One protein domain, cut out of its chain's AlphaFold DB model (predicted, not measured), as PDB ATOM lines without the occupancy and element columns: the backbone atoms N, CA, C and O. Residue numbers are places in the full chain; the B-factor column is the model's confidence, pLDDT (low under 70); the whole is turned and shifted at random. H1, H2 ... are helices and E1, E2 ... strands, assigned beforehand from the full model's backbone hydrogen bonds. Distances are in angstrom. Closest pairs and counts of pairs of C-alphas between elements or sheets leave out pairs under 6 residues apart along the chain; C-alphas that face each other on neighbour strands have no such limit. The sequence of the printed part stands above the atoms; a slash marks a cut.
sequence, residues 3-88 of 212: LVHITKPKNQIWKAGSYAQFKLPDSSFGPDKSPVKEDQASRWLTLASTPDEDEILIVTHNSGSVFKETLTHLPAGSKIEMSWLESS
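This is residues 3 to 88 of the 212 residues of an uncharacterized protein of Streptococcus mitis (UniProt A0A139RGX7). A three-stranded sheet, E3 E2 E5, and a two-stranded ribbon, E1 E4, stand partly face to face with strands crossed; helix H1 and the loop of residues 24 to 41 lie toward one end. The 86 printed residues hold, in order, E1 E2 E3 E4 H1 E5; both sheets are antiparallel. The class is mixed, with under half of the residues in named elements; the whole is compact, radius of gyration of the C-alphas 12.7 A, spans 38 by 25 by 20 A.

E1, residues 3 to 7, neighbours E4, residues 55 to 60; N 4 and O 58 are 2.8 A apart. E2, residues 18 to 23, forms a hairpin with E3, residues 42 to 46; N 22 and O 43 are 2.8 A apart. E5, residues 81 to 87, is E2's other neighbour; N 21 and O 83 are 2.9 A apart. H1, residues 66 to 73, only grazes this sheet; its closest C-alphas with E3 are Phe 67 and Ser 42, 6.8 A. Every O i to N i+4 pair in H1 is within hydrogen-bond range.

E1 begins at C-alpha 3 (-0.204, 30.608, -85.524); E5, 18.3 A long, ends at C-alpha 87 (-19.211, 37.517, -82.979).

C-alphas 34 and 52 are farthest apart, 38.1 A. The printed part has no cut; E2 to E3 is the long link. No printed residue is under pLDDT 70.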
ATOM      1  N   LEU A   3       0.698  29.960 -84.580       95.44
ATOM      2  CA  LEU A   3      -0.204  30.608 -85.524       95.44
ATOM      3  C   LEU A   3      -0.563  29.582 -86.590       95.44
ATOM      4  O   LEU A   3       0.299  29.123 -87.338       95.44
ATOM      5  N   VAL A   4      -1.825  29.173 -86.601       96.31
ATOM      6  CA  VAL A   4      -2.353  28.214 -87.565       96.31
ATOM      7  C   VAL A   4      -2.976  28.999 -88.711       96.31
ATOM      8  O   VAL A   4      -3.868  29.820 -88.493       96.31
ATOM      9  N   HIS A   5      -2.489  28.723 -89.917       97.12
ATOM     10  CA  HIS A   5      -2.957  29.307 -91.165       97.12
ATOM     11  C   HIS A   5      -3.955  28.352 -91.818       97.12
ATOM     12  O   HIS A   5      -3.627  27.197 -92.099       97.12
ATOM     13  N   ILE A   6      -5.180  28.819 -92.041       96.50
ATOM     14  CA  ILE A   6      -6.259  28.033 -92.640       96.50
ATOM     15  C   ILE A   6      -6.708  28.736 -93.915       96.50
ATOM     16  O   ILE A   6      -7.030  29.924 -93.905       96.50
ATOM     17  N   THR A   7      -6.779  27.996 -95.022       95.94
ATOM     18  CA  THR A   7      -7.317  28.531 -96.275       95.94
ATOM     19  C   THR A   7      -8.748  29.010 -96.067       95.94
ATOM     20  O   THR A   7      -9.622  28.251 -95.647       95.94
ATOM     21  N   LYS A   8      -8.995  30.278 -96.392       92.81
ATOM     22  CA  LYS A   8     -10.315  30.879 -96.273       92.81
ATOM     23  C   LYS A   8     -11.288  30.261 -97.287       92.81
ATOM     24  O   LYS A   8     -10.971  30.203 -98.479       92.81
ATOM     25  N   PRO A   9     -12.490  29.831 -96.863       89.00
ATOM     26  CA  PRO A   9     -13.523  29.406 -97.798       89.00
ATOM     27  C   PRO A   9     -13.936  30.558 -98.725       89.00
ATOM     28  O   PRO A   9     -14.028  31.714 -98.303       89.00
ATOM     29  N   LYS A  10     -14.203  30.254-100.002       87.81
ATOM     30  CA  LYS A  10     -14.597  31.272-100.990       87.81
ATOM     31  C   LYS A  10     -15.812  32.065-100.503       87.81
ATOM     32  O   LYS A  10     -16.794  31.476-100.066       87.81
ATOM     33  N   ASN A  11     -15.750  33.389-100.648       86.12
ATOM     34  CA  ASN A  11     -16.813  34.337-100.289       86.12
ATOM     35  C   ASN A  11     -17.218  34.335 -98.802       86.12
ATOM     36  O   ASN A  11     -18.246  34.915 -98.455       86.12
ATOM     37  N   GLN A  12     -16.435  33.710 -97.916       89.06
ATOM     38  CA  GLN A  12     -16.704  33.756 -96.484       89.06
ATOM     39  C   GLN A  12     -16.387  35.150 -95.935       89.06
ATOM     40  O   GLN A  12     -15.266  35.641 -96.076       89.06
ATOM     41  N   ILE A  13     -17.371  35.753 -95.275       91.06
ATOM     42  CA  ILE A  13     -17.254  37.035 -94.575       91.06
ATOM     43  C   ILE A  13     -17.548  36.839 -93.084       91.06
ATOM     44  O   ILE A  13     -18.334  35.967 -92.711       91.06
ATOM     45  N   TRP A  14     -16.915  37.639 -92.230       92.62
ATOM     46  CA  TRP A  14     -17.136  37.672 -90.781       92.62
ATOM     47  C   TRP A  14     -16.876  39.074 -90.232       92.62
ATOM     48  O   TRP A  14     -16.323  39.923 -90.926       92.62
ATOM     49  N   LYS A  15     -17.290  39.328 -88.988       92.50
ATOM     50  CA  LYS A  15     -17.037  40.604 -88.305       92.50
ATOM     51  C   LYS A  15     -15.731  40.531 -87.518       92.50
ATOM     52  O   LYS A  15     -15.333  39.455 -87.072       92.50
ATOM     53  N   ALA A  16     -15.069  41.663 -87.291       92.25
ATOM     54  CA  ALA A  16     -13.946  41.685 -86.362       92.25
ATOM     55  C   ALA A  16     -14.372  41.220 -84.957       92.25
ATOM     56  O   ALA A  16     -15.414  41.622 -84.437       92.25
ATOM     57  N   GLY A  17     -13.558  40.359 -84.341       90.31
ATOM     58  CA  GLY A  17     -13.878  39.718 -83.061       90.31
ATOM     59  C   GLY A  17     -14.767  38.471 -83.180       90.31
ATOM     60  O   GLY A  17     -15.285  37.980 -82.165       90.31
ATOM     61  N   SER A  18     -14.937  37.956 -84.403       93.75
ATOM     62  CA  SER A  18     -15.617  36.693 -84.669       93.75
ATOM     63  C   SER A  18     -14.849  35.465 -84.191       93.75
ATOM     64  O   SER A  18     -13.620  35.431 -84.143       93.75
ATOM     65  N   TYR A  19     -15.611  34.431 -83.864       94.81
ATOM     66  CA  TYR A  19     -15.124  33.108 -83.501       94.81
ATOM     67  C   TYR A  19     -15.984  32.054 -84.196       94.81
ATOM     68  O   TYR A  19     -17.122  32.323 -84.586       94.81
ATOM     69  N   ALA A  20     -15.419  30.866 -84.376       94.81
ATOM     70  CA  ALA A  20     -16.113  29.746 -84.986       94.81
ATOM     71  C   ALA A  20     -15.776  28.436 -84.287       94.81
ATOM     72  O   ALA A  20     -14.765  28.333 -83.583       94.81
ATOM     73  N   GLN A  21     -16.630  27.435 -84.469       94.81
ATOM     74  CA  GLN A  21     -16.317  26.077 -84.067       94.81
ATOM     75  C   GLN A  21     -15.475  25.417 -85.158       94.81
ATOM     76  O   GLN A  21     -15.834  25.425 -86.333       94.81
ATOM     77  N   PHE A  22     -14.354  24.831 -84.756       95.38
ATOM     78  CA  PHE A  22     -13.493  24.040 -85.621       95.38
ATOM     79  C   PHE A  22     -13.506  22.594 -85.160       95.38
ATOM     80  O   PHE A  22     -13.397  22.349 -83.957       95.38
ATOM     81  N   LYS A  23     -13.599  21.660 -86.105       96.56
ATOM     82  CA  LYS A  23     -13.543  20.219 -85.854       96.56
ATOM     83  C   LYS A  23     -12.384  19.584 -86.627       96.56
ATOM     84  O   LYS A  23     -12.158  19.879 -87.803       96.56
ATOM     85  N   LEU A  24     -11.630  18.734 -85.934       96.88
ATOM     86  CA  LEU A  24     -10.541  17.939 -86.500       96.88
ATOM     87  C   LEU A  24     -11.079  16.854 -87.453       96.88
ATOM     88  O   LEU A  24     -12.214  16.412 -87.279       96.88
ATOM     89  N   PRO A  25     -10.276  16.369 -88.420       95.25
ATOM     90  CA  PRO A  25     -10.650  15.205 -89.219       95.25
ATOM     91  C   PRO A  25     -10.995  14.002 -88.330       95.25
ATOM     92  O   PRO A  25     -10.283  13.745 -87.358       95.25
ATOM     93  N   ASP A  26     -12.008  13.214 -88.695       90.31
ATOM     94  CA  ASP A  26     -12.440  12.053 -87.893       90.31
ATOM     95  C   ASP A  26     -11.332  10.988 -87.732       90.31
ATOM     96  O   ASP A  26     -11.326  10.224 -86.772       90.31
ATOM     97  N   SER A  27     -10.353  10.956 -88.643       89.56
ATOM     98  CA  SER A  27      -9.183  10.068 -88.587       89.56
ATOM     99  C   SER A  27      -8.006  10.633 -87.780       89.56
ATOM    100  O   SER A  27      -6.879  10.155 -87.929       89.56
ATOM    101  N   SER A  28      -8.214  11.698 -87.004       92.12
ATOM    102  CA  SER A  28      -7.140  12.331 -86.239       92.12
ATOM    103  C   SER A  28      -6.738  11.484 -85.036       92.12
ATOM    104  O   SER A  28      -7.583  10.924 -84.335       92.12
ATOM    105  N   PHE A  29      -5.435  11.445 -84.766       92.62
ATOM    106  CA  PHE A  29      -4.867  10.795 -83.592       92.62
ATOM    107  C   PHE A  29      -4.324  11.848 -82.635       92.62
ATOM    108  O   PHE A  29      -3.665  12.799 -83.055       92.62
ATOM    109  N   GLY A  30      -4.622  11.667 -81.352       90.00
ATOM    110  CA  GLY A  30      -4.127  12.512 -80.286       90.00
ATOM    111  C   GLY A  30      -2.632  12.303 -80.007       90.00
ATOM    112  O   GLY A  30      -1.983  11.436 -80.600       90.00
ATOM    113  N   PRO A  31      -2.077  13.073 -79.057       87.19
ATOM    114  CA  PRO A  31      -0.660  13.016 -78.679       87.19
ATOM    115  C   PRO A  31      -0.196  11.635 -78.197       87.19
ATOM    116  O   PRO A  31       0.950  11.241 -78.412       87.19
ATOM    117  N   ASP A  32      -1.096  10.877 -77.572       91.19
ATOM    118  CA  ASP A  32      -0.867   9.512 -77.090       91.19
ATOM    119  C   ASP A  32      -1.002   8.442 -78.189       91.19
ATOM    120  O   ASP A  32      -0.910   7.246 -77.909       91.19
ATOM    121  N   LYS A  33      -1.187   8.868 -79.447       89.00
ATOM    122  CA  LYS A  33      -1.420   8.021 -80.624       89.00
ATOM    123  C   LYS A  33      -2.726   7.221 -80.555       89.00
ATOM    124  O   LYS A  33      -2.866   6.234 -81.279       89.00
ATOM    125  N   SER A  34      -3.687   7.640 -79.732       92.50
ATOM    126  CA  SER A  34      -5.055   7.112 -79.742       92.50
ATOM    127  C   SER A  34      -5.977   7.961 -80.634       92.50
ATOM    128  O   SER A  34      -5.690   9.140 -80.854       92.50
ATOM    129  N   PRO A  35      -7.064   7.401 -81.198       94.25
ATOM    130  CA  PRO A  35      -8.050   8.192 -81.935       94.25
ATOM    131  C   PRO A  35      -8.642   9.309 -81.067       94.25
ATOM    132  O   PRO A  35      -9.005   9.077 -79.911       94.25
ATOM    133  N   VAL A  36      -8.775  10.514 -81.628       93.44
ATOM    134  CA  VAL A  36      -9.400  11.641 -80.919       93.44
ATOM    135  C   VAL A  36     -10.885  11.348 -80.698       93.44
ATOM    136  O   VAL A  36     -11.615  11.039 -81.638       93.44
ATOM    137  N   LYS A  37     -11.345  11.457 -79.448       92.75
ATOM    138  CA  LYS A  37     -12.759  11.267 -79.095       92.75
ATOM    139  C   LYS A  37     -13.617  12.421 -79.610       92.75
ATOM    140  O   LYS A  37     -13.152  13.555 -79.699       92.75
ATOM    141  N   GLU A  38     -14.888  12.155 -79.896       89.69
ATOM    142  CA  GLU A  38     -15.815  13.138 -80.474       89.69
ATOM    143  C   GLU A  38     -15.963  14.413 -79.620       89.69
ATOM    144  O   GLU A  38     -15.887  15.528 -80.136       89.69
ATOM    145  N   ASP A  39     -16.052  14.274 -78.296       89.00
ATOM    146  CA  ASP A  39     -16.108  15.380 -77.325       89.00
ATOM    147  C   ASP A  39     -14.794  16.194 -77.237       89.00
ATOM    148  O   ASP A  39     -14.741  17.329 -76.738       89.00
ATOM    149  N   GLN A  40     -13.708  15.642 -77.772       91.19
ATOM    150  CA  GLN A  40     -12.390  16.264 -77.864       91.19
ATOM    151  C   GLN A  40     -12.072  16.787 -79.269       91.19
ATOM    152  O   GLN A  40     -11.106  17.535 -79.419       91.19
ATOM    153  N   ALA A  41     -12.874  16.438 -80.276       93.88
ATOM    154  CA  ALA A  41     -12.591  16.715 -81.680       93.88
ATOM    155  C   ALA A  41     -12.954  18.138 -82.124       93.88
ATOM    156  O   ALA A  41     -12.491  18.550 -83.185       93.88
ATOM    157  N   SER A  42     -13.716  18.896 -81.324       94.44
ATOM    158  CA  SER A  42     -14.196  20.239 -81.688       94.44
ATOM    159  C   SER A  42     -13.882  21.307 -80.646       94.44
ATOM    160  O   SER A  42     -14.039  21.072 -79.447       94.44
ATOM    161  N   ARG A  43     -13.508  22.522 -81.070       92.94
ATOM    162  CA  ARG A  43     -13.323  23.687 -80.181       92.94
ATOM    163  C   ARG A  43     -13.771  24.984 -80.836       92.94
ATOM    164  O   ARG A  43     -13.615  25.174 -82.035       92.94
ATOM    165  N   TRP A  44     -14.265  25.901 -80.012       93.00
ATOM    166  CA  TRP A  44     -14.485  27.288 -80.405       93.00
ATOM    167  C   TRP A  44     -13.163  28.049 -80.387       93.00
ATOM    168  O   TRP A  44     -12.466  28.048 -79.369       93.00
ATOM    169  N   LEU A  45     -12.821  28.686 -81.503       93.44
ATOM    170  CA  LEU A  45     -11.589  29.453 -81.670       93.44
ATOM    171  C   LEU A  45     -11.901  30.801 -82.317       93.44
ATOM    172  O   LEU A  45     -12.738  30.904 -83.214       93.44
ATOM    173  N   THR A  46     -11.201  31.833 -81.862       94.81
ATOM    174  CA  THR A  46     -11.308  33.181 -82.423       94.81
ATOM    175  C   THR A  46     -10.553  33.295 -83.732       94.81
ATOM    176  O   THR A  46      -9.406  32.860 -83.825       94.81
ATOM    177  N   LEU A  47     -11.173  33.964 -84.701       95.44
ATOM    178  CA  LEU A  47     -10.544  34.360 -85.953       95.44
ATOM    179  C   LEU A  47      -9.674  35.596 -85.695       95.44
ATOM    180  O   LEU A  47     -10.186  36.682 -85.425       95.44
ATOM    181  N   ALA A  48      -8.355  35.427 -85.763       96.50
ATOM    182  CA  ALA A  48      -7.392  36.516 -85.608       96.50
ATOM    183  C   ALA A  48      -7.242  37.372 -86.875       96.50
ATOM    184  O   ALA A  48      -6.614  38.435 -86.826       96.50
ATOM    185  N   SER A  49      -7.799  36.923 -88.002       96.69
ATOM    186  CA  SER A  49      -7.781  37.637 -89.276       96.69
ATOM    187  C   SER A  49      -9.052  38.443 -89.552       96.69
ATOM    188  O   SER A  49     -10.121  38.183 -88.992       96.69
ATOM    189  N   THR A  50      -8.933  39.453 -90.412       94.31
ATOM    190  CA  THR A  50     -10.057  40.212 -90.970       94.31
ATOM    191  C   THR A  50     -10.667  39.464 -92.161       94.31
ATOM    192  O   THR A  50      -9.988  38.656 -92.797       94.31
ATOM    193  N   PRO A  51     -11.931  39.745 -92.527       90.25
ATOM    194  CA  PRO A  51     -12.542  39.175 -93.728       90.25
ATOM    195  C   PRO A  51     -11.911  39.664 -95.038       90.25
ATOM    196  O   PRO A  51     -12.309  39.173 -96.086       90.25
ATOM    197  N   ASP A  52     -10.956  40.593 -95.016       91.62
ATOM    198  CA  ASP A  52     -10.216  41.033 -96.210       91.62
ATOM    199  C   ASP A  52      -8.885  40.288 -96.375       91.62
ATOM    200  O   ASP A  52      -8.283  40.327 -97.441       91.62
ATOM    201  N   GLU A  53      -8.428  39.586 -95.335       94.06
ATOM    202  CA  GLU A  53      -7.274  38.697 -95.437       94.06
ATOM    203  C   GLU A  53      -7.680  37.407 -96.180       94.06
ATOM    204  O   GLU A  53      -8.822  36.934 -96.083       94.06
ATOM    205  N   ASP A  54      -6.746  36.835 -96.943       92.38
ATOM    206  CA  ASP A  54      -6.968  35.642 -97.783       92.38
ATOM    207  C   ASP A  54      -6.994  34.327 -96.983       92.38
ATOM    208  O   ASP A  54      -7.199  33.240 -97.528       92.38
ATOM    209  N   GLU A  55      -6.814  34.416 -95.669       95.19
ATOM    210  CA  GLU A  55      -6.717  33.278 -94.769       95.19
ATOM    211  C   GLU A  55      -7.442  33.515 -93.445       95.19
ATOM    212  O   GLU A  55      -7.677  34.640 -92.993       95.19
ATOM    213  N   ILE A  56      -7.795  32.407 -92.804       96.69
ATOM    214  CA  ILE A  56      -8.206  32.377 -91.411       96.69
ATOM    215  C   ILE A  56      -6.956  32.148 -90.565       96.69
ATOM    216  O   ILE A  56      -6.265  31.142 -90.719       96.69
ATOM    217  N   LEU A  57      -6.694  33.076 -89.648       97.38
ATOM    218  CA  LEU A  57      -5.622  32.958 -88.669       97.38
ATOM    219  C   LEU A  57      -6.189  32.524 -87.321       97.38
ATOM    220  O   LEU A  57      -7.107  33.160 -86.805       97.38
ATOM    221  N   ILE A  58      -5.611  31.483 -86.724       95.94
ATOM    222  CA  ILE A  58      -5.921  31.052 -85.355       95.94
ATOM    223  C   ILE A  58      -4.646  31.096 -84.523       95.94
ATOM    224  O   ILE A  58      -3.637  30.496 -84.887       95.94
ATOM    225  N   VAL A  59      -4.704  31.757 -83.369       93.81
ATOM    226  CA  VAL A  59      -3.616  31.734 -82.387       93.81
ATOM    227  C   VAL A  59      -3.980  30.779 -81.266       93.81
ATOM    228  O   VAL A  59      -5.049  30.882 -80.662       93.81
ATOM    229  N   THR A  60      -3.086  29.845 -80.963       91.31
ATOM    230  CA  THR A  60      -3.288  28.913 -79.856       91.31
ATOM    231  C   THR A  60      -1.972  28.442 -79.255       91.31
ATOM    232  O   THR A  60      -0.968  28.239 -79.937       91.31
ATOM    233  N   HIS A  61      -1.991  28.181 -77.952       88.38
ATOM    234  CA  HIS A  61      -1.001  27.307 -77.330       88.38
ATOM    235  C   HIS A  61      -1.181  25.870 -77.845       88.38
ATOM    236  O   HIS A  61      -2.306  25.464 -78.146       88.38
ATOM    237  N   ASN A  62      -0.100  25.092 -77.913       83.62
ATOM    238  CA  ASN A  62      -0.127  23.652 -78.216       83.62
ATOM    239  C   ASN A  62      -0.353  22.814 -76.951       83.62
ATOM    240  O   ASN A  62       0.277  21.784 -76.760       83.62
ATOM    241  N   SER A  63      -1.184  23.294 -76.036       80.94
ATOM    242  CA  SER A  63      -1.405  22.652 -74.746       80.94
ATOM    243  C   SER A  63      -2.825  22.906 -74.256       80.94
ATOM    244  O   SER A  63      -3.587  23.697 -74.830       80.94
ATOM    245  N   GLY A  64      -3.200  22.203 -73.188       77.94
ATOM    246  CA  GLY A  64      -4.480  22.379 -72.506       77.94
ATOM    247  C   GLY A  64      -5.668  21.713 -73.202       77.94
ATOM    248  O   GLY A  64      -6.794  21.888 -72.748       77.94
ATOM    249  N   SER A  65      -5.455  20.974 -74.299       87.94
ATOM    250  CA  SER A  65      -6.443  20.028 -74.835       87.94
ATOM    251  C   SER A  65      -5.855  19.164 -75.949       87.94
ATOM    252  O   SER A  65      -5.107  19.675 -76.786       87.94
ATOM    253  N   VAL A  66      -6.350  17.924 -76.052       92.94
ATOM    254  CA  VAL A  66      -6.110  17.016 -77.192       92.94
ATOM    255  C   VAL A  66      -6.371  17.717 -78.524       92.94
ATOM    256  O   VAL A  66      -5.573  17.587 -79.447       92.94
ATOM    257  N   PHE A  67      -7.439  18.520 -78.612       94.06
ATOM    258  CA  PHE A  67      -7.763  19.280 -79.817       94.06
ATOM    259  C   PHE A  67      -6.606  20.168 -80.286       94.06
ATOM    260  O   PHE A  67      -6.195  20.095 -81.437       94.06
ATOM    261  N   LYS A  68      -6.095  21.027 -79.394       92.88
ATOM    262  CA  LYS A  68      -5.068  22.024 -79.730       92.88
ATOM    263  C   LYS A  68      -3.756  21.356 -80.099       92.88
ATOM    264  O   LYS A  68      -3.146  21.726 -81.095       92.88
ATOM    265  N   GLU A  69      -3.359  20.355 -79.320       93.62
ATOM    266  CA  GLU A  69      -2.163  19.573 -79.610       93.62
ATOM    267  C   GLU A  69      -2.279  18.919 -80.986       93.62
ATOM    268  O   GLU A  69      -1.407  19.123 -81.826       93.62
ATOM    269  N   THR A  70      -3.398  18.254 -81.271       94.75
ATOM    270  CA  THR A  70      -3.631  17.610 -82.569       94.75
ATOM    271  C   THR A  70      -3.652  18.627 -83.713       94.75
ATOM    272  O   THR A  70      -2.938  18.443 -84.694       94.75
ATOM    273  N   LEU A  71      -4.388  19.738 -83.568       95.56
ATOM    274  CA  LEU A  71      -4.479  20.808 -84.570       95.56
ATOM    275  C   LEU A  71      -3.094  21.334 -84.966       95.56
ATOM    276  O   LEU A  71      -2.810  21.487 -86.149       95.56
ATOM    277  N   THR A  72      -2.226  21.590 -83.983       94.56
ATOM    278  CA  THR A  72      -0.879  22.143 -84.222       94.56
ATOM    279  C   THR A  72       0.107  21.156 -84.855       94.56
ATOM    280  O   THR A  72       1.160  21.584 -85.321       94.56
ATOM    281  N   HIS A  73      -0.230  19.863 -84.902       93.75
ATOM    282  CA  HIS A  73       0.585  18.813 -85.523       93.75
ATOM    283  C   HIS A  73      -0.031  18.251 -86.813       93.75
ATOM    284  O   HIS A  73       0.546  17.341 -87.414       93.75
ATOM    285  N   LEU A  74      -1.182  18.767 -87.258       94.38
ATOM    286  CA  LEU A  74      -1.763  18.353 -88.531       94.38
ATOM    287  C   LEU A  74      -0.811  18.695 -89.692       94.38
ATOM    288  O   LEU A  74      -0.289  19.812 -89.753       94.38
ATOM    289  N   PRO A  75      -0.611  17.777 -90.656       94.19
ATOM    290  CA  PRO A  75       0.126  18.088 -91.874       94.19
ATOM    291  C   PRO A  75      -0.522  19.241 -92.645       94.19
ATOM    292  O   PRO A  75      -1.752  19.342 -92.716       94.19
ATOM    293  N   ALA A  76       0.294  20.072 -93.294       94.94
ATOM    294  CA  ALA A  76      -0.206  21.086 -94.216       94.94
ATOM    295  C   ALA A  76      -1.087  20.446 -95.308       94.94
ATOM    296  O   ALA A  76      -0.777  19.374 -95.827       94.94
ATOM    297  N   GLY A  77      -2.201  21.100 -95.640       95.00
ATOM    298  CA  GLY A  77      -3.208  20.568 -96.567       95.00
ATOM    299  C   GLY A  77      -4.267  19.668 -95.918       95.00
ATOM    300  O   GLY A  77      -5.218  19.275 -96.597       95.00
ATOM    301  N   SER A  78      -4.156  19.376 -94.616       95.81
ATOM    302  CA  SER A  78      -5.229  18.717 -93.864       95.81
ATOM    303  C   SER A  78      -6.514  19.544 -93.904       95.81
ATOM    304  O   SER A  78      -6.489  20.766 -93.757       95.81
ATOM    305  N   LYS A  79      -7.651  18.866 -94.080       95.31
ATOM    306  CA  LYS A  79      -8.972  19.499 -94.052       95.31
ATOM    307  C   LYS A  79      -9.517  19.484 -92.630       95.31
ATOM    308  O   LYS A  79      -9.615  18.421 -92.027       95.31
ATOM    309  N   ILE A  80      -9.903  20.650 -92.135       95.25
ATOM    310  CA  ILE A  80     -10.664  20.811 -90.895       95.25
ATOM    311  C   ILE A  80     -12.049  21.350 -91.242       95.25
ATOM    312  O   ILE A  80     -12.215  22.045 -92.249       95.25
ATOM    313  N   GLU A  81     -13.043  21.030 -90.426       95.62
ATOM    314  CA  GLU A  81     -14.384  21.586 -90.584       95.62
ATOM    315  C   GLU A  81     -14.496  22.880 -89.776       95.62
ATOM    316  O   GLU A  81     -14.008  22.960 -88.649       95.62
ATOM    317  N   MET A  82     -15.142  23.886 -90.361       95.00
ATOM    318  CA  MET A  82     -15.514  25.128 -89.697       95.00
ATOM    319  C   MET A  82     -17.035  25.248 -89.739       95.00
ATOM    320  O   MET A  82     -17.641  25.180 -90.807       95.00
ATOM    321  N   SER A  83     -17.643  25.457 -88.581       94.06
ATOM    322  CA  SER A  83     -19.081  25.644 -88.417       94.06
ATOM    323  C   SER A  83     -19.348  26.743 -87.388       94.06
ATOM    324  O   SER A  83     -18.433  27.195 -86.700       94.06
ATOM    325  N   TRP A  84     -20.598  27.205 -87.310       90.94
ATOM    326  CA  TRP A  84     -21.059  28.186 -86.317       90.94
ATOM    327  C   TRP A  84     -20.196  29.452 -86.241       90.94
ATOM    328  O   TRP A  84     -19.363  29.602 -85.357       90.94
ATOM    329  N   LEU A  85     -20.389  30.377 -87.178       92.12
ATOM    330  CA  LEU A  85     -19.671  31.649 -87.186       92.12
ATOM    331  C   LEU A  85     -20.447  32.716 -86.406       92.12
ATOM    332  O   LEU A  85     -21.521  33.143 -86.827       92.12
ATOM    333  N   GLU A  86     -19.868  33.184 -85.304       90.94
ATOM    334  CA  GLU A  86     -20.481  34.168 -84.408       90.94
ATOM    335  C   GLU A  86     -19.536  35.346 -84.128       90.94
ATOM    336  O   GLU A  86     -18.389  35.365 -84.578       90.94
ATOM    337  N   SER A  87     -20.016  36.368 -83.414       88.50
ATOM    338  CA  SER A  87     -19.211  37.517 -82.979       88.50
ATOM    339  C   SER A  87     -19.307  37.704 -81.476       88.50
ATOM    340  O   SER A  87     -20.406  37.803 -80.937       88.50
ATOM    341  N   SER A  88     -18.153  37.785 -80.807       84.81
ATOM    342  CA  SER A  88     -18.093  37.981 -79.349       84.81
ATOM    343  C   SER A  88     -18.114  39.451 -78.936       84.81
ATOM    344  O   SER A  88     -18.414  39.765 -77.786       84.81
TER     345      SER A  88